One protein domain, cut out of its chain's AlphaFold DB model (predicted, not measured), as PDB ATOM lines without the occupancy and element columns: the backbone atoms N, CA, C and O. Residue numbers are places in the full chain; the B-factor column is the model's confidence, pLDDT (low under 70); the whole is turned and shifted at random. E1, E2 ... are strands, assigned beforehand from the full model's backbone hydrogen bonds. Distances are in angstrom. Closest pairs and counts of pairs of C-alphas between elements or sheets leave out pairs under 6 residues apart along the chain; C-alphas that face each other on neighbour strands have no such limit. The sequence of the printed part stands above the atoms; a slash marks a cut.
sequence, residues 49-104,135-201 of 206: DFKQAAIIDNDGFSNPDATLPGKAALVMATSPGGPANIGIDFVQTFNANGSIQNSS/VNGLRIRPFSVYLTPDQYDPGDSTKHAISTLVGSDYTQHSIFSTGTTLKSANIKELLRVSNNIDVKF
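Overview. This is residues 49 to 104 and 135 to 201 of the 206 residues of an uncharacterized protein of Acinetobacter sp. CIP 102082 (UniProt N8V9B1). This is a long, loose slab made of two four-stranded sheets set end to end, E1, E2, E6 and E10 towards one end and E3, E4, E5 and E11 at the other, with the chain passing from one sheet to the other along E5 and E6 and along E10 and E11. Between E6 and E10 the chain folds loosely over one face and one end of the first sheet, with the short strand E9 and the small hairpin E7 and E8, of which residues 165 to 170 stick out. The printed part has 123 residues with eleven named strands, E1 to E11 in order along the chain, and no named helix, and its class is all strand. Both large sheets are antiparallel, in the orders E1, E2, E6, E10 and E4, E3, E5, E11. The whole is loose and elongated, with a radius of gyration of the C-alphas of 17.3 A and spans of 54 by 30 by 26 A.

Arrangement. E1, residues 52 to 61, bends by 72 degrees at residue 58 and is an edge strand. It forms an antiparallel hairpin with E2, residues 70 to 77, at 164 degrees between directions; N 53 and O 76 are 2.9 A apart, within hydrogen-bond range. E3, residues 86 to 94, follows E2 after a short link of 8 residues; the closest C-alphas of the two strands are those of Ala 77 and Ile 86, 6.4 A apart. E3 bends by 84 degrees at residue 91, and its pairing is staggered: residues 91 to 94 pair with E4, residues 100 to 102, and residues 88 to 91 with E5, residues 137 to 140. E3 and E4 are a hairpin, with N 101 and O 93 at 2.9 A; between E3 and E5, N 89 and O 139 are at 2.8 A. E5 runs on into E6, residues 143 to 149, across a break of 2 residues at 49 degrees. E6 is the antiparallel neighbour of E2, with N 75 and O 146 at 2.9 A. E7, residues 163 to 166, and E8, residues 169 to 172, form a hairpin apart from E1 and E2, with N 164 and O 171 at 2.9 A. E9, residues 176 to 178, pairs with no named strand, but with the short stretch 181 to 182, antiparallel. E10, residues 188 to 193, is an edge strand beside E6, with N 145 and O 191 at 2.8 A. E11, residues 197 to 200, is an edge strand beside E5, with N 138 and O 199 at 2.8 A. The sheet of E4, E3, E5 and E11 is strongly twisted, its strands' lines turning by 112 degrees from edge to edge.

Along the chain. E1 begins at C-alpha 52, (-15.295, -29.779, -24.252), and is 22.1 A long. E2 measures 21.5 A, E3 18.9 A, E6 18.9 A and E10 14.6 A, each from first to last C-alpha. E4, E5, E7, E8 and E9 are shorter. E6 begins at C-alpha 143, (-22.336, -29.252, -18.078). E11, 9.8 A long, ends at C-alpha 200, (-37.646, -19.856, -24.491).

Size, cuts and confidence. The two C-alphas farthest apart, those of Pro 64 and Ala 96, are 54.6 A from each other. Residues 105 to 134 are cut out and not printed, and C-alphas 104 and 135 are 9.0 A apart across the cut. Of the links printed whole, E6 to E7 is long, with 13 residues. The mean pLDDT of the printed part is 92.0, and no printed residue is under 70.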
ATOM      1  N   ASP A  49     -22.944 -30.276 -30.642       94.12
ATOM      2  CA  ASP A  49     -22.310 -31.196 -29.706       94.12
ATOM      3  C   ASP A  49     -20.834 -30.828 -29.520       94.12
ATOM      4  O   ASP A  49     -20.075 -30.770 -30.486       94.12
ATOM      5  N   PHE A  50     -20.406 -30.671 -28.268       92.88
ATOM      6  CA  PHE A  50     -19.000 -30.516 -27.906       92.88
ATOM      7  C   PHE A  50     -18.599 -31.592 -26.897       92.88
ATOM      8  O   PHE A  50     -19.367 -31.948 -26.002       92.88
ATOM      9  N   LYS A  51     -17.364 -32.086 -27.004       92.75
ATOM     10  CA  LYS A  51     -16.755 -32.882 -25.925       92.75
ATOM     11  C   LYS A  51     -16.312 -31.974 -24.778       92.75
ATOM     12  O   LYS A  51     -16.555 -32.265 -23.612       92.75
ATOM     13  N   GLN A  52     -15.677 -30.863 -25.142       94.00
ATOM     14  CA  GLN A  52     -15.295 -29.779 -24.252       94.00
ATOM     15  C   GLN A  52     -15.120 -28.490 -25.060       94.00
ATOM     16  O   GLN A  52     -14.805 -28.544 -26.251       94.00
ATOM     17  N   ALA A  53     -15.268 -27.351 -24.400       94.88
ATOM     18  CA  ALA A  53     -14.906 -26.035 -24.905       94.88
ATOM     19  C   ALA A  53     -14.057 -25.336 -23.840       94.88
ATOM     20  O   ALA A  53     -14.304 -25.517 -22.652       94.88
ATOM     21  N   ALA A  54     -13.043 -24.573 -24.235       95.25
ATOM     22  CA  ALA A  54     -12.130 -23.946 -23.288       95.25
ATOM     23  C   ALA A  54     -11.820 -22.508 -23.688       95.25
ATOM     24  O   ALA A  54     -11.616 -22.221 -24.866       95.25
ATOM     25  N   ILE A  55     -11.742 -21.634 -22.690       95.44
ATOM     26  CA  ILE A  55     -11.106 -20.324 -22.809       95.44
ATOM     27  C   ILE A  55      -9.752 -20.452 -22.128       95.44
ATOM     28  O   ILE A  55      -9.690 -20.831 -20.957       95.44
ATOM     29  N   ILE A  56      -8.685 -20.196 -22.880       94.00
ATOM     30  CA  ILE A  56      -7.311 -20.474 -22.472       94.00
ATOM     31  C   ILE A  56      -6.588 -19.151 -22.249       94.00
ATOM     32  O   ILE A  56      -6.510 -18.324 -23.155       94.00
ATOM     33  N   ASP A  57      -6.040 -18.996 -21.053       92.81
ATOM     34  CA  ASP A  57      -5.051 -17.986 -20.709       92.81
ATOM     35  C   ASP A  57      -3.667 -18.534 -21.083       92.81
ATOM     36  O   ASP A  57      -3.152 -19.437 -20.419       92.81
ATOM     37  N   ASN A  58      -3.125 -18.072 -22.215       89.12
ATOM     38  CA  ASN A  58      -1.954 -18.679 -22.850       89.12
ATOM     39  C   ASN A  58      -0.618 -18.194 -22.268       89.12
ATOM     40  O   ASN A  58       0.346 -18.957 -22.276       89.12
ATOM     41  N   ASP A  59      -0.554 -16.951 -21.791       84.94
ATOM     42  CA  ASP A  59       0.592 -16.398 -21.066       84.94
ATOM     43  C   ASP A  59       0.558 -16.772 -19.580       84.94
ATOM     44  O   ASP A  59       1.613 -17.018 -18.990       84.94
ATOM     45  N   GLY A  60      -0.637 -16.977 -19.024       79.19
ATOM     46  CA  GLY A  60      -0.831 -17.722 -17.793       79.19
ATOM     47  C   GLY A  60      -0.451 -16.982 -16.512       79.19
ATOM     48  O   GLY A  60      -0.069 -15.812 -16.490       79.19
ATOM     49  N   PHE A  61      -0.536 -17.700 -15.389       83.06
ATOM     50  CA  PHE A  61      -0.281 -17.134 -14.066       83.06
ATOM     51  C   PHE A  61       1.221 -17.117 -13.738       83.06
ATOM     52  O   PHE A  61       1.837 -18.165 -13.540       83.06
ATOM     53  N   SER A  62       1.818 -15.926 -13.653       82.56
ATOM     54  CA  SER A  62       3.275 -15.710 -13.577       82.56
ATOM     55  C   SER A  62       3.872 -15.677 -12.162       82.56
ATOM     56  O   SER A  62       4.996 -15.210 -11.975       82.56
ATOM     57  N   ASN A  63       3.160 -16.180 -11.148       85.44
ATOM     58  CA  ASN A  63       3.700 -16.260  -9.790       85.44
ATOM     59  C   ASN A  63       4.729 -17.409  -9.679       85.44
ATOM     60  O   ASN A  63       4.332 -18.570  -9.806       85.44
ATOM     61  N   PRO A  64       6.017 -17.124  -9.402       75.62
ATOM     62  CA  PRO A  64       7.066 -18.143  -9.332       75.62
ATOM     63  C   PRO A  64       6.913 -19.109  -8.148       75.62
ATOM     64  O   PRO A  64       7.447 -20.212  -8.203       75.62
ATOM     65  N   ASP A  65       6.168 -18.724  -7.108       84.75
ATOM     66  CA  ASP A  65       5.923 -19.559  -5.926       84.75
ATOM     67  C   ASP A  65       4.673 -20.446  -6.077       84.75
ATOM     68  O   ASP A  65       4.350 -21.245  -5.194       84.75
ATOM     69  N   ALA A  66       3.927 -20.308  -7.181       84.31
ATOM     70  CA  ALA A  66       2.754 -21.133  -7.428       84.31
ATOM     71  C   ALA A  66       3.159 -22.578  -7.750       84.31
ATOM     72  O   ALA A  66       4.093 -22.832  -8.502       84.31
ATOM     73  N   THR A  67       2.399 -23.543  -7.226       84.88
ATOM     74  CA  THR A  67       2.640 -24.974  -7.480       84.88
ATOM     75  C   THR A  67       2.427 -25.358  -8.944       84.88
ATOM     76  O   THR A  67       3.088 -26.266  -9.433       84.88
ATOM     77  N   LEU A  68       1.501 -24.684  -9.632       87.19
ATOM     78  CA  LEU A  68       1.177 -24.898 -11.045       87.19
ATOM     79  C   LEU A  68       1.093 -23.530 -11.747       87.19
ATOM     80  O   LEU A  68      -0.010 -23.003 -11.914       87.19
ATOM     81  N   PRO A  69       2.240 -22.906 -12.067       85.19
ATOM     82  CA  PRO A  69       2.278 -21.624 -12.757       85.19
ATOM     83  C   PRO A  69       2.028 -21.799 -14.262       85.19
ATOM     84  O   PRO A  69       2.049 -22.904 -14.807       85.19
ATOM     85  N   GLY A  70       1.844 -20.677 -14.952       87.88
ATOM     86  CA  GLY A  70       1.718 -20.634 -16.403       87.88
ATOM     87  C   GLY A  70       0.297 -20.884 -16.899       87.88
ATOM     88  O   GLY A  70      -0.682 -20.511 -16.251       87.88
ATOM     89  N   LYS A  71       0.203 -21.430 -18.114       91.38
ATOM     90  CA  LYS A  71      -1.036 -21.518 -18.898       91.38
ATOM     91  C   LYS A  71      -2.145 -22.247 -18.142       91.38
ATOM     92  O   LYS A  71      -1.949 -23.349 -17.624       91.38
ATOM     93  N   ALA A  72      -3.333 -21.661 -18.161       92.94
ATOM     94  CA  ALA A  72      -4.522 -22.194 -17.512       92.94
ATOM     95  C   ALA A  72      -5.755 -21.986 -18.394       92.94
ATOM     96  O   ALA A  72      -5.725 -21.262 -19.388       92.94
ATOM     97  N   ALA A  73      -6.856 -22.649 -18.060       95.62
ATOM     98  CA  ALA A  73      -8.103 -22.502 -18.785       95.62
ATOM     99  C   ALA A  73      -9.324 -22.643 -17.891       95.62
ATOM    100  O   ALA A  73      -9.346 -23.405 -16.917       95.62
ATOM    101  N   LEU A  74     -10.378 -21.963 -18.329       96.94
ATOM    102  CA  LEU A  74     -11.741 -22.274 -17.952       96.94
ATOM    103  C   LEU A  74     -12.295 -23.267 -18.972       96.94
ATOM    104  O   LEU A  74     -12.485 -22.922 -20.139       96.94
ATOM    105  N   VAL A  75     -12.528 -24.503 -18.544       97.06
ATOM    106  CA  VAL A  75     -12.974 -25.585 -19.426       97.06
ATOM    107  C   VAL A  75     -14.417 -25.936 -19.116       97.06
ATOM    108  O   VAL A  75     -14.737 -26.342 -18.006       97.06
ATOM    109  N   MET A  76     -15.287 -25.823 -20.109       96.69
ATOM    110  CA  MET A  76     -16.626 -26.387 -20.084       96.69
ATOM    111  C   MET A  76     -16.575 -27.813 -20.630       96.69
ATOM    112  O   MET A  76     -16.138 -28.036 -21.759       96.69
ATOM    113  N   ALA A  77     -17.024 -28.781 -19.845       95.94
ATOM    114  CA  ALA A  77     -17.109 -30.178 -20.253       95.94
ATOM    115  C   ALA A  77     -18.238 -30.875 -19.490       95.94
ATOM    116  O   ALA A  77     -18.928 -30.264 -18.678       95.94
ATOM    117  N   THR A  78     -18.451 -32.161 -19.738       95.12
ATOM    118  CA  THR A  78     -19.437 -32.929 -18.969       95.12
ATOM    119  C   THR A  78     -19.032 -33.070 -17.494       95.12
ATOM    120  O   THR A  78     -17.849 -32.995 -17.149       95.12
ATOM    121  N   SER A  79     -20.001 -33.259 -16.598       90.94
ATOM    122  CA  SER A  79     -19.734 -33.596 -15.193       90.94
ATOM    123  C   SER A  79     -19.211 -35.038 -15.070       90.94
ATOM    124  O   SER A  79     -19.522 -35.869 -15.927       90.94
ATOM    125  N   PRO A  80     -18.478 -35.406 -14.002       83.75
ATOM    126  CA  PRO A  80     -18.112 -36.801 -13.771       83.75
ATOM    127  C   PRO A  80     -19.372 -37.673 -13.635       83.75
ATOM    128  O   PRO A  80     -20.249 -37.369 -12.827       83.75
ATOM    129  N   GLY A  81     -19.478 -38.733 -14.439       83.62
ATOM    130  CA  GLY A  81     -20.672 -39.582 -14.537       83.62
ATOM    131  C   GLY A  81     -21.799 -39.003 -15.404       83.62
ATOM    132  O   GLY A  81     -22.869 -39.601 -15.481       83.62
ATOM    133  N   GLY A  82     -21.578 -37.849 -16.038       85.31
ATOM    134  CA  GLY A  82     -22.523 -37.198 -16.941       85.31
ATOM    135  C   GLY A  82     -22.539 -37.789 -18.360       85.31
ATOM    136  O   GLY A  82     -21.785 -38.714 -18.673       85.31
ATOM    137  N   PRO A  83     -23.399 -37.257 -19.248       84.75
ATOM    138  CA  PRO A  83     -23.469 -37.677 -20.647       84.75
ATOM    139  C   PRO A  83     -22.154 -37.398 -21.388       84.75
ATOM    140  O   PRO A  83     -21.390 -36.515 -21.013       84.75
ATOM    141  N   ALA A  84     -21.892 -38.129 -22.474       82.62
ATOM    142  CA  ALA A  84     -20.617 -38.046 -23.198       82.62
ATOM    143  C   ALA A  84     -20.329 -36.664 -23.824       82.62
ATOM    144  O   ALA A  84     -19.167 -36.303 -24.017       82.62
ATOM    145  N   ASN A  85     -21.378 -35.899 -24.132       90.75
ATOM    146  CA  ASN A  85     -21.291 -34.623 -24.829       90.75
ATOM    147  C   ASN A  85     -22.120 -33.568 -24.101       90.75
ATOM    148  O   ASN A  85     -23.211 -33.851 -23.600       90.75
ATOM    149  N   ILE A  86     -21.612 -32.343 -24.130       95.19
ATOM    150  CA  ILE A  86     -22.341 -31.131 -23.763       95.19
ATOM    151  C   ILE A  86     -22.786 -30.403 -25.032       95.19
ATOM    152  O   ILE A  86     -22.326 -30.711 -26.134       95.19
ATOM    153  N   GLY A  87     -23.637 -29.395 -24.877       95.12
ATOM    154  CA  GLY A  87     -23.919 -28.453 -25.950       95.12
ATOM    155  C   GLY A  87     -25.346 -27.944 -25.932       95.12
ATOM    156  O   GLY A  87     -25.985 -27.902 -24.880       95.12
ATOM    157  N   ILE A  88     -25.816 -27.546 -27.109       94.44
ATOM    158  CA  ILE A  88     -27.052 -26.784 -27.273       94.44
ATOM    159  C   ILE A  88     -27.954 -27.501 -28.274       94.44
ATOM    160  O   ILE A  88     -27.501 -27.851 -29.363       94.44
ATOM    161  N   ASP A  89     -29.211 -27.704 -27.905       94.06
ATOM    162  CA  ASP A  89     -30.271 -28.166 -28.797       94.06
ATOM    163  C   ASP A  89     -31.133 -26.974 -29.221       94.06
ATOM    164  O   ASP A  89     -31.459 -26.103 -28.407       94.06
ATOM    165  N   PHE A  90     -31.513 -26.938 -30.496       93.31
ATOM    166  CA  PHE A  90     -32.394 -25.911 -31.041       93.31
ATOM    167  C   PHE A  90     -33.820 -26.426 -31.035       93.31
ATOM    168  O   PHE A  90     -34.143 -27.423 -31.680       93.31
ATOM    169  N   VAL A  91     -34.669 -25.762 -30.259       93.50
ATOM    170  CA  VAL A  91     -35.949 -26.313 -29.832       93.50
ATOM    171  C   VAL A  91     -37.083 -25.654 -30.599       93.50
ATOM    172  O   VAL A  91     -37.247 -24.437 -30.553       93.50
ATOM    173  N   GLN A  92     -37.909 -26.475 -31.242       92.81
ATOM    174  CA  GLN A  92     -39.192 -26.053 -31.796       92.81
ATOM    175  C   GLN A  92     -40.274 -26.015 -30.721       92.81
ATOM    176  O   GLN A  92     -41.017 -25.039 -30.613       92.81
ATOM    177  N   THR A  93     -40.330 -27.042 -29.872       93.19
ATOM    178  CA  THR A  93     -41.348 -27.141 -28.819       93.19
ATOM    179  C   THR A  93     -40.732 -27.620 -27.514       93.19
ATOM    180  O   THR A  93     -40.109 -28.681 -27.467       93.19
ATOM    181  N   PHE A  94     -40.966 -26.869 -26.435       94.06
ATOM    182  CA  PHE A  94     -40.786 -27.352 -25.065       94.06
ATOM    183  C   PHE A  94     -42.098 -27.979 -24.593       94.06
ATOM    184  O   PHE A  94     -43.103 -27.281 -24.443       94.06
ATOM    185  N   ASN A  95     -42.103 -29.291 -24.372       94.38
ATOM    186  CA  ASN A  95     -43.292 -30.009 -23.922       94.38
ATOM    187  C   ASN A  95     -43.482 -29.864 -22.407       94.38
ATOM    188  O   ASN A  95     -42.521 -29.742 -21.650       94.38
ATOM    189  N   ALA A  96     -44.731 -29.961 -21.941       92.25
ATOM    190  CA  ALA A  96     -45.061 -29.849 -20.517       92.25
ATOM    191  C   ALA A  96     -44.401 -30.934 -19.639       92.25
ATOM    192  O   ALA A  96     -44.201 -30.725 -18.447       92.25
ATOM    193  N   ASN A  97     -44.036 -32.081 -20.222       91.81
ATOM    194  CA  ASN A  97     -43.329 -33.167 -19.535       91.81
ATOM    195  C   ASN A  97     -41.797 -32.971 -19.477       91.81
ATOM    196  O   ASN A  97     -41.086 -33.884 -19.062       91.81
ATOM    197  N   GLY A  98     -41.277 -31.824 -19.929       88.88
ATOM    198  CA  GLY A  98     -39.848 -31.502 -19.930       88.88
ATOM    199  C   GLY A  98     -39.058 -32.035 -21.131       88.88
ATOM    200  O   GLY A  98     -37.867 -31.728 -21.259       88.88
ATOM    201  N   SER A  99     -39.678 -32.798 -22.040       94.12
ATOM    202  CA  SER A  99     -39.039 -33.180 -23.302       94.12
ATOM    203  C   SER A  99     -39.022 -32.015 -24.297       94.12
ATOM    204  O   SER A  99     -39.773 -31.045 -24.162       94.12
ATOM    205  N   ILE A 100     -38.172 -32.122 -25.315       94.88
ATOM    206  CA  ILE A 100     -38.113 -31.163 -26.419       94.88
ATOM    207  C   ILE A 100     -38.415 -31.848 -27.744       94.88
ATOM    208  O   ILE A 100     -38.129 -33.032 -27.922       94.88
ATOM    209  N   GLN A 101     -38.971 -31.079 -28.672       93.62
ATOM    210  CA  GLN A 101     -38.881 -31.365 -30.097       93.62
ATOM    211  C   GLN A 101     -37.829 -30.439 -30.690       93.62
ATOM    212  O   GLN A 101     -37.937 -29.218 -30.558       93.62
ATOM    213  N   ASN A 102     -36.809 -31.023 -31.312       90.88
ATOM    214  CA  ASN A 102     -35.800 -30.246 -32.018       90.88
ATOM    215  C   ASN A 102     -36.400 -29.638 -33.289       90.88
ATOM    216  O   ASN A 102     -37.273 -30.250 -33.905       90.88
ATOM    217  N   SER A 103     -35.901 -28.468 -33.689       84.75
ATOM    218  CA  SER A 103     -36.177 -27.919 -35.020       84.75
ATOM    219  C   SER A 103     -35.738 -28.926 -36.088       84.75
ATOM    220  O   SER A 103     -34.669 -29.540 -35.992       84.75
ATOM    221  N   SER A 104     -36.605 -29.131 -37.077       79.81
ATOM    222  CA  SER A 104     -36.330 -29.963 -38.253       79.81
ATOM    223  C   SER A 104     -35.932 -29.133 -39.478       79.81
ATOM    224  O   SER A 104     -35.623 -29.705 -40.527       79.81
ATOM    225  N   VAL A 135     -37.604 -22.273 -34.776       90.62
ATOM    226  CA  VAL A 135     -36.774 -22.253 -33.565       90.62
ATOM    227  C   VAL A 135     -37.408 -21.318 -32.535       90.62
ATOM    228  O   VAL A 135     -37.288 -20.098 -32.611       90.62
ATOM    229  N   ASN A 136     -38.038 -21.904 -31.519       92.00
ATOM    230  CA  ASN A 136     -38.714 -21.191 -30.432       92.00
ATOM    231  C   ASN A 136     -37.887 -21.129 -29.140       92.00
ATOM    232  O   ASN A 136     -38.351 -20.619 -28.117       92.00
ATOM    233  N   GLY A 137     -36.669 -21.662 -29.152       93.31
ATOM    234  CA  GLY A 137     -35.736 -21.519 -28.050       93.31
ATOM    235  C   GLY A 137     -34.528 -22.431 -28.152       93.31
ATOM    236  O   GLY A 137     -34.326 -23.137 -29.141       93.31
ATOM    237  N   LEU A 138     -33.728 -22.409 -27.093       94.94
ATOM    238  CA  LEU A 138     -32.500 -23.181 -26.944       94.94
ATOM    239  C   LEU A 138     -32.576 -24.010 -25.667       94.94
ATOM    240  O   LEU A 138     -33.007 -23.505 -24.631       94.94
ATOM    241  N   ARG A 139     -32.094 -25.250 -25.714       95.62
ATOM    242  CA  ARG A 139     -31.795 -26.038 -24.515       95.62
ATOM    243  C   ARG A 139     -30.290 -26.191 -24.387       95.62
ATOM    244  O   ARG A 139     -29.653 -26.780 -25.252       95.62
ATOM    245  N   ILE A 140     -29.727 -25.700 -23.291       95.69
ATOM    246  CA  ILE A 140     -28.341 -25.965 -22.910       95.69
ATOM    247  C   ILE A 140     -28.350 -27.224 -22.045       95.69
ATOM    248  O   ILE A 140     -28.986 -27.259 -20.989       95.69
ATOM    249  N   ARG A 141     -27.673 -28.274 -22.511       95.19
ATOM    250  CA  ARG A 141     -27.575 -29.556 -21.796       95.19
ATOM    251  C   ARG A 141     -26.681 -29.435 -20.557       95.19
ATOM    252  O   ARG A 141     -25.844 -28.537 -20.526       95.19
ATOM    253  N   PRO A 142     -26.811 -30.338 -19.564       95.00
ATOM    254  CA  PRO A 142     -25.988 -30.328 -18.360       95.00
ATOM    255  C   PRO A 142     -24.497 -30.256 -18.679       95.00
ATOM    256  O   PRO A 142     -24.009 -30.957 -19.567       95.00
ATOM    257  N   PHE A 143     -23.775 -29.428 -17.934       95.94
ATOM    258  CA  PHE A 143     -22.336 -29.252 -18.078       95.94
ATOM    259  C   PHE A 143     -21.705 -28.874 -16.741       95.94
ATOM    260  O   PHE A 143     -22.368 -28.424 -15.806       95.94
ATOM    261  N   SER A 144     -20.391 -29.011 -16.680       96.81
ATOM    262  CA  SER A 144     -19.553 -28.490 -15.613       96.81
ATOM    263  C   SER A 144     -18.521 -27.532 -16.181       96.81
ATOM    264  O   SER A 144     -18.092 -27.652 -17.330       96.81
ATOM    265  N   VAL A 145     -18.116 -26.582 -15.350       97.31
ATOM    266  CA  VAL A 145     -17.024 -25.661 -15.633       97.31
ATOM    267  C   VAL A 145     -15.879 -25.976 -14.688       97.31
ATOM    268  O   VAL A 145     -16.076 -26.056 -13.475       97.31
ATOM    269  N   TYR A 146     -14.686 -26.137 -15.244       97.62
ATOM    270  CA  TYR A 146     -13.483 -26.525 -14.530       97.62
ATOM    271  C   TYR A 146     -12.410 -25.450 -14.638       97.62
ATOM    272  O   TYR A 146     -12.140 -24.931 -15.722       97.62
ATOM    273  N   LEU A 147     -11.751 -25.180 -13.518       95.31
ATOM    274  CA  LEU A 147     -10.475 -24.480 -13.466       95.31
ATOM    275  C   LEU A 147      -9.379 -25.511 -13.718       95.31
ATOM    276  O   LEU A 147      -9.223 -26.469 -12.954       95.31
ATOM    277  N   THR A 148      -8.665 -25.334 -14.823       95.44
ATOM    278  CA  THR A 148      -7.732 -26.330 -15.345       95.44
ATOM    279  C   THR A 148      -6.363 -25.687 -15.535       95.44
ATOM    280  O   THR A 148      -6.253 -24.776 -16.350       95.44
ATOM    281  N   PRO A 149      -5.313 -26.124 -14.826       93.94
ATOM    282  CA  PRO A 149      -3.940 -25.805 -15.212       93.94
ATOM    283  C   PRO A 149      -3.544 -26.641 -16.441       93.94
ATOM    284  O   PRO A 149      -4.003 -27.777 -16.578       93.94
ATOM    285  N   ASP A 150      -2.708 -26.114 -17.343       93.25
ATOM    286  CA  ASP A 150      -2.243 -26.909 -18.487       93.25
ATOM    287  C   ASP A 150      -1.370 -28.063 -18.015       93.25
ATOM    288  O   ASP A 150      -1.721 -29.221 -18.230       93.25
ATOM    289  N   GLN A 151      -0.272 -27.743 -17.329       92.56
ATOM    290  CA  GLN A 151       0.520 -28.726 -16.606       92.56
ATOM    291  C   GLN A 151      -0.214 -29.067 -15.316       92.56
ATOM    292  O   GLN A 151      -0.331 -28.239 -14.419       92.56
ATOM    293  N   TYR A 152      -0.777 -30.268 -15.245       92.81
ATOM    294  CA  TYR A 152      -1.621 -30.670 -14.115       92.81
ATOM    295  C   TYR A 152      -0.887 -31.510 -13.066       92.81
ATOM    296  O   TYR A 152      -1.460 -31.802 -12.007       92.81
ATOM    297  N   ASP A 153       0.345 -31.918 -13.372       91.12
ATOM    298  CA  ASP A 153       1.248 -32.650 -12.493       91.12
ATOM    299  C   ASP A 153       2.489 -31.782 -12.216       91.12
ATOM    300  O   ASP A 153       3.257 -31.514 -13.141       91.12
ATOM    301  N   PRO A 154       2.706 -31.322 -10.970       85.75
ATOM    302  CA  PRO A 154       3.874 -30.509 -10.636       85.75
ATOM    303  C   PRO A 154       5.193 -31.301 -10.699       85.75
ATOM    304  O   PRO A 154       6.260 -30.694 -10.733       85.75
ATOM    305  N   GLY A 155       5.143 -32.638 -10.694       87.94
ATOM    306  CA  GLY A 155       6.314 -33.510 -10.790       87.94
ATOM    307  C   GLY A 155       6.686 -33.919 -12.217       87.94
ATOM    308  O   GLY A 155       7.774 -34.456 -12.420       87.94
ATOM    309  N   ASP A 156       5.816 -33.673 -13.202       89.81
ATOM    310  CA  ASP A 156       6.031 -34.057 -14.599       89.81
ATOM    311  C   ASP A 156       5.478 -32.994 -15.561       89.81
ATOM    312  O   ASP A 156       4.288 -32.941 -15.882       89.81
ATOM    313  N   SER A 157       6.385 -32.168 -16.083       86.56
ATOM    314  CA  SER A 157       6.070 -31.065 -16.996       86.56
ATOM    315  C   SER A 157       5.561 -31.509 -18.372       86.56
ATOM    316  O   SER A 157       5.123 -30.663 -19.152       86.56
ATOM    317  N   THR A 158       5.578 -32.810 -18.684       90.00
ATOM    318  CA  THR A 158       5.044 -33.364 -19.940       90.00
ATOM    319  C   THR A 158       3.539 -33.649 -19.880       90.00
ATOM    320  O   THR A 158       2.911 -33.996 -20.886       90.00
ATOM    321  N   LYS A 159       2.925 -33.527 -18.698       92.56
ATOM    322  CA  LYS A 159       1.519 -33.864 -18.461       92.56
ATOM    323  C   LYS A 159       0.607 -32.665 -18.700       92.56
ATOM    324  O   LYS A 159       0.393 -31.854 -17.806       92.56
ATOM    325  N   HIS A 160       0.001 -32.621 -19.890       93.75
ATOM    326  CA  HIS A 160      -0.873 -31.523 -20.320       93.75
ATOM    327  C   HIS A 160      -2.379 -31.871 -20.328       93.75
ATOM    328  O   HIS A 160      -2.794 -32.970 -20.733       93.75
ATOM    329  N   ALA A 161      -3.217 -30.930 -19.885       95.25
ATOM    330  CA  ALA A 161      -4.680 -31.045 -19.840       95.25
ATOM    331  C   ALA A 161      -5.410 -30.125 -20.830       95.25
ATOM    332  O   ALA A 161      -6.576 -30.393 -21.120       95.25
ATOM    333  N   ILE A 162      -4.753 -29.087 -21.368       94.50
ATOM    334  CA  ILE A 162      -5.396 -28.098 -22.246       94.50
ATOM    335  C   ILE A 162      -4.932 -28.273 -23.690       94.50
ATOM    336  O   ILE A 162      -5.707 -28.698 -24.547       94.50
ATOM    337  N   SER A 163      -3.670 -27.945 -23.972       92.81
ATOM    338  CA  SER A 163      -3.120 -28.002 -25.329       92.81
ATOM    339  C   SER A 163      -1.608 -27.817 -25.349       92.81
ATOM    340  O   SER A 163      -1.068 -26.996 -24.605       92.81
ATOM    341  N   THR A 164      -0.944 -28.485 -26.286       92.44
ATOM    342  CA  THR A 164       0.490 -28.321 -26.557       92.44
ATOM    343  C   THR A 164       0.711 -27.793 -27.967       92.44
ATOM    344  O   THR A 164       0.007 -28.199 -28.888       92.44
ATOM    345  N   LEU A 165       1.706 -26.924 -28.131       90.94
ATOM    346  CA  LEU A 165       2.201 -26.477 -29.430       90.94
ATOM    347  C   LEU A 165       3.676 -26.866 -29.526       90.94
ATOM    348  O   LEU A 165       4.491 -26.371 -28.748       90.94
ATOM    349  N   VAL A 166       4.010 -27.772 -30.443       90.12
ATOM    350  CA  VAL A 166       5.394 -28.202 -30.689       90.12
ATOM    351  C   VAL A 166       5.753 -27.811 -32.114       90.12
ATOM    352  O   VAL A 166       5.230 -28.374 -33.071       90.12
ATOM    353  N   GLY A 167       6.606 -26.795 -32.266       91.62
ATOM    354  CA  GLY A 167       6.810 -26.155 -33.565       91.62
ATOM    355  C   GLY A 167       5.498 -25.544 -34.068       91.62
ATOM    356  O   GLY A 167       4.981 -24.618 -33.449       91.62
ATOM    357  N   SER A 168       4.959 -26.094 -35.158       93.75
ATOM    358  CA  SER A 168       3.670 -25.685 -35.742       93.75
ATOM    359  C   SER A 168       2.513 -26.635 -35.407       93.75
ATOM    360  O   SER A 168       1.374 -26.356 -35.782       93.75
ATOM    361  N   ASP A 169       2.778 -27.745 -34.713       94.69
ATOM    362  CA  ASP A 169       1.773 -28.772 -34.445       94.69
ATOM    363  C   ASP A 169       1.016 -28.467 -33.152       94.69
ATOM    364  O   ASP A 169       1.542 -28.600 -32.041       94.69
ATOM    365  N   TYR A 170      -0.245 -28.060 -33.303       92.44
ATOM    366  CA  TYR A 170      -1.165 -27.851 -32.190       92.44
ATOM    367  C   TYR A 170      -1.907 -29.146 -31.855       92.44
ATOM    368  O   TYR A 170      -2.653 -29.686 -32.671       92.44
ATOM    369  N   THR A 171      -1.742 -29.629 -30.626       94.12
ATOM    370  CA  THR A 171      -2.481 -30.780 -30.097       94.12
ATOM    371  C   THR A 171      -3.403 -30.324 -28.979       94.12
ATOM    372  O   THR A 171      -2.947 -29.861 -27.933       94.12
ATOM    373  N   GLN A 172      -4.709 -30.490 -29.184       93.44
ATOM    374  CA  GLN A 172      -5.707 -30.298 -28.138       93.44
ATOM    375  C   GLN A 172      -5.713 -31.504 -27.191       93.44
ATOM    376  O   GLN A 172      -5.764 -32.652 -27.633       93.44
ATOM    377  N   HIS A 173      -5.722 -31.247 -25.884       94.69
ATOM    378  CA  HIS A 173      -5.824 -32.282 -24.859       94.69
ATOM    379  C   HIS A 173      -7.214 -32.295 -24.229       94.69
ATOM    380  O   HIS A 173      -7.926 -31.290 -24.198       94.69
ATOM    381  N   SER A 174      -7.603 -33.455 -23.697       94.06
ATOM    382  CA  SER A 174      -8.772 -33.545 -22.823       94.06
ATOM    383  C   SER A 174      -8.395 -33.340 -21.361       94.06
ATOM    384  O   SER A 174      -7.315 -33.758 -20.946       94.06
ATOM    385  N   ILE A 175      -9.309 -32.783 -20.566       95.75
ATOM    386  CA  ILE A 175      -9.188 -32.768 -19.101       95.75
ATOM    387  C   ILE A 175      -9.458 -34.140 -18.471       95.75
ATOM    388  O   ILE A 175      -9.173 -34.341 -17.289       95.75
ATOM    389  N   PHE A 176      -9.989 -35.092 -19.246       94.31
ATOM    390  CA  PHE A 176     -10.291 -36.444 -18.793       94.31
ATOM    391  C   PHE A 176      -9.209 -37.447 -19.203       94.31
ATOM    392  O   PHE A 176      -8.623 -37.355 -20.283       94.31
ATOM    393  N   SER A 177      -8.932 -38.411 -18.326       92.31
ATOM    394  CA  SER A 177      -8.037 -39.541 -18.593       92.31
ATOM    395  C   SER A 177      -8.763 -40.654 -19.346       92.31
ATOM    396  O   SER A 177      -8.242 -41.211 -20.309       92.31
ATOM    397  N   THR A 178      -9.985 -40.983 -18.925       88.50
ATOM    398  CA  THR A 178     -10.882 -41.938 -19.585       88.50
ATOM    399  C   THR A 178     -12.325 -41.630 -19.199       88.50
ATOM    400  O   THR A 178     -12.622 -41.364 -18.030       88.50
ATOM    401  N   GLY A 179     -13.231 -41.669 -20.181       88.38
ATOM    402  CA  GLY A 179     -14.623 -41.270 -19.985       88.38
ATOM    403  C   GLY A 179     -14.700 -39.844 -19.441       88.38
ATOM    404  O   GLY A 179     -14.174 -38.920 -20.053       88.38
ATOM    405  N   THR A 180     -15.308 -39.689 -18.268       90.75
ATOM    406  CA  THR A 180     -15.454 -38.407 -17.562       90.75
ATOM    407  C   THR A 180     -14.568 -38.315 -16.310       90.75
ATOM    408  O   THR A 180     -14.851 -37.533 -15.403       90.75
ATOM    409  N   THR A 181     -13.547 -39.168 -16.191       93.12
ATOM    410  CA  THR A 181     -12.625 -39.162 -15.043       93.12
ATOM    411  C   THR A 181     -11.563 -38.099 -15.263       93.12
ATOM    412  O   THR A 181     -10.838 -38.170 -16.253       93.12
ATOM    413  N   LEU A 182     -11.461 -37.111 -14.370       94.38
ATOM    414  CA  LEU A 182     -10.462 -36.042 -14.483       94.38
ATOM    415  C   LEU A 182      -9.037 -36.613 -14.438       94.38
ATOM    416  O   LEU A 182      -8.752 -37.531 -13.673       94.38
ATOM    417  N   LYS A 183      -8.130 -36.044 -15.242       94.69
ATOM    418  CA  LYS A 183      -6.712 -36.444 -15.292       94.69
ATOM    419  C   LYS A 183      -5.979 -36.240 -13.968       94.69
ATOM    420  O   LYS A 183      -5.010 -36.940 -13.698       94.69
ATOM    421  N   SER A 184      -6.412 -35.269 -13.169       93.88
ATOM    422  CA  SER A 184      -5.756 -34.901 -11.921       93.88
ATOM    423  C   SER A 184      -6.731 -34.250 -10.958       93.88
ATOM    424  O   SER A 184      -7.651 -33.542 -11.365       93.88
ATOM    425  N   ALA A 185      -6.474 -34.439  -9.664       92.94
ATOM    426  CA  ALA A 185      -7.178 -33.740  -8.599       92.94
ATOM    427  C   ALA A 185      -6.909 -32.224  -8.600       92.94
ATOM    428  O   ALA A 185      -7.644 -31.489  -7.940       92.94
ATOM    429  N   ASN A 186      -5.886 -31.749  -9.317       93.25
ATOM    430  CA  ASN A 186      -5.583 -30.323  -9.475       93.25
ATOM    431  C   ASN A 186      -6.541 -29.610 -10.441       93.25
ATOM    432  O   ASN A 186      -6.607 -28.385 -10.435       93.25
ATOM    433  N   ILE A 187      -7.320 -30.359 -11.225       95.12
ATOM    434  CA  ILE A 187      -8.424 -29.813 -12.014       95.12
ATOM    435  C   ILE A 187      -9.633 -29.700 -11.089       95.12
ATOM    436  O   ILE A 187     -10.086 -30.697 -10.520       95.12
ATOM    437  N   LYS A 188     -10.143 -28.483 -10.902       94.56
ATOM    438  CA  LYS A 188     -11.213 -28.210  -9.935       94.56
ATOM    439  C   LYS A 188     -12.498 -27.847 -10.648       94.56
ATOM    440  O   LYS A 188     -12.510 -26.963 -11.494       94.56
ATOM    441  N   GLU A 189     -13.587 -28.510 -10.283       96.19
ATOM    442  CA  GLU A 189     -14.917 -28.094 -10.711       96.19
ATOM    443  C   GLU A 189     -15.295 -26.805  -9.975       96.19
ATOM    444  O   GLU A 189     -15.317 -26.766  -8.746       96.19
ATOM    445  N   LEU A 190     -15.558 -25.748 -10.738       97.06
ATOM    446  CA  LEU A 190     -16.019 -24.461 -10.230       97.06
ATOM    447  C   LEU A 190     -17.545 -24.417 -10.156       97.06
ATOM    448  O   LEU A 190     -18.116 -23.907  -9.196       97.06
ATOM    449  N   LEU A 191     -18.200 -24.937 -11.192       96.44
ATOM    450  CA  LEU A 191     -19.647 -24.918 -11.334       96.44
ATOM    451  C   LEU A 191     -20.112 -26.239 -11.928       96.44
ATOM    452  O   LEU A 191     -19.526 -26.729 -12.891       96.44
ATOM    453  N   ARG A 192     -21.218 -26.755 -11.396       95.50
ATOM    454  CA  ARG A 192     -21.957 -27.866 -11.984       95.50
ATOM    455  C   ARG A 192     -23.383 -27.437 -12.284       95.50
ATOM    456  O   ARG A 192     -24.104 -26.996 -11.393       95.50
ATOM    457  N   VAL A 193     -23.796 -27.638 -13.526       94.94
ATOM    458  CA  VAL A 193     -25.170 -27.483 -13.988       94.94
ATOM    459  C   VAL A 193     -25.707 -28.881 -14.279       94.94
ATOM    460  O   VAL A 193     -25.431 -29.458 -15.324       94.94
ATOM    461  N   SER A 194     -26.439 -29.457 -13.324       92.31
ATOM    462  CA  SER A 194     -26.904 -30.853 -13.409       92.31
ATOM    463  C   SER A 194     -28.163 -31.052 -14.255       92.31
ATOM    464  O   SER A 194     -28.422 -32.167 -14.698       92.31
ATOM    465  N   ASN A 195     -28.930 -29.986 -14.483       92.06
ATOM    466  CA  ASN A 195     -30.170 -30.009 -15.257       92.06
ATOM    467  C   ASN A 195     -30.020 -29.190 -16.541       92.06
ATOM    468  O   ASN A 195     -29.093 -28.399 -16.679       92.06
ATOM    469  N   ASN A 196     -30.952 -29.363 -17.474       93.81
ATOM    470  CA  ASN A 196     -31.026 -28.507 -18.654       93.81
ATOM    471  C   ASN A 196     -31.301 -27.046 -18.257       93.81
ATOM    472  O   ASN A 196     -32.061 -26.794 -17.318       93.81
ATOM    473  N   ILE A 197     -30.736 -26.103 -19.008       95.62
ATOM    474  CA  ILE A 197     -31.146 -24.696 -18.987       95.62
ATOM    475  C   ILE A 197     -31.934 -24.435 -20.265       95.62
ATOM    476  O   ILE A 197     -31.384 -24.507 -21.363       95.62
ATOM    477  N   ASP A 198     -33.212 -24.111 -20.110       95.94
ATOM    478  CA  ASP A 198     -34.107 -23.836 -21.228       95.94
ATOM    479  C   ASP A 198     -34.277 -22.323 -21.399       95.94
ATOM    480  O   ASP A 198     -34.693 -21.615 -20.481       95.94
ATOM    481  N   VAL A 199     -33.967 -21.829 -22.595       95.25
ATOM    482  CA  VAL A 199     -34.167 -20.440 -23.008       95.25
ATOM    483  C   VAL A 199     -35.296 -20.423 -24.025       95.25
ATOM    484  O   VAL A 199     -35.111 -20.829 -25.169       95.25
ATOM    485  N   LYS A 200     -36.477 -19.962 -23.615       92.88
ATOM    486  CA  LYS A 200     -37.646 -19.856 -24.491       92.88
ATOM    487  C   LYS A 200     -37.724 -18.467 -25.113       92.88
ATOM    488  O   LYS A 200     -37.707 -17.467 -24.399       92.88
ATOM    489  N   PHE A 201     -37.873 -18.411 -26.428       91.25
ATOM    490  CA  PHE A 201     -38.168 -17.174 -27.136       91.25
ATOM    491  C   PHE A 201     -39.659 -16.882 -27.002       91.25
ATOM    492  O   PHE A 201     -40.512 -17.711 -27.318       91.25
TER     493      PHE A 201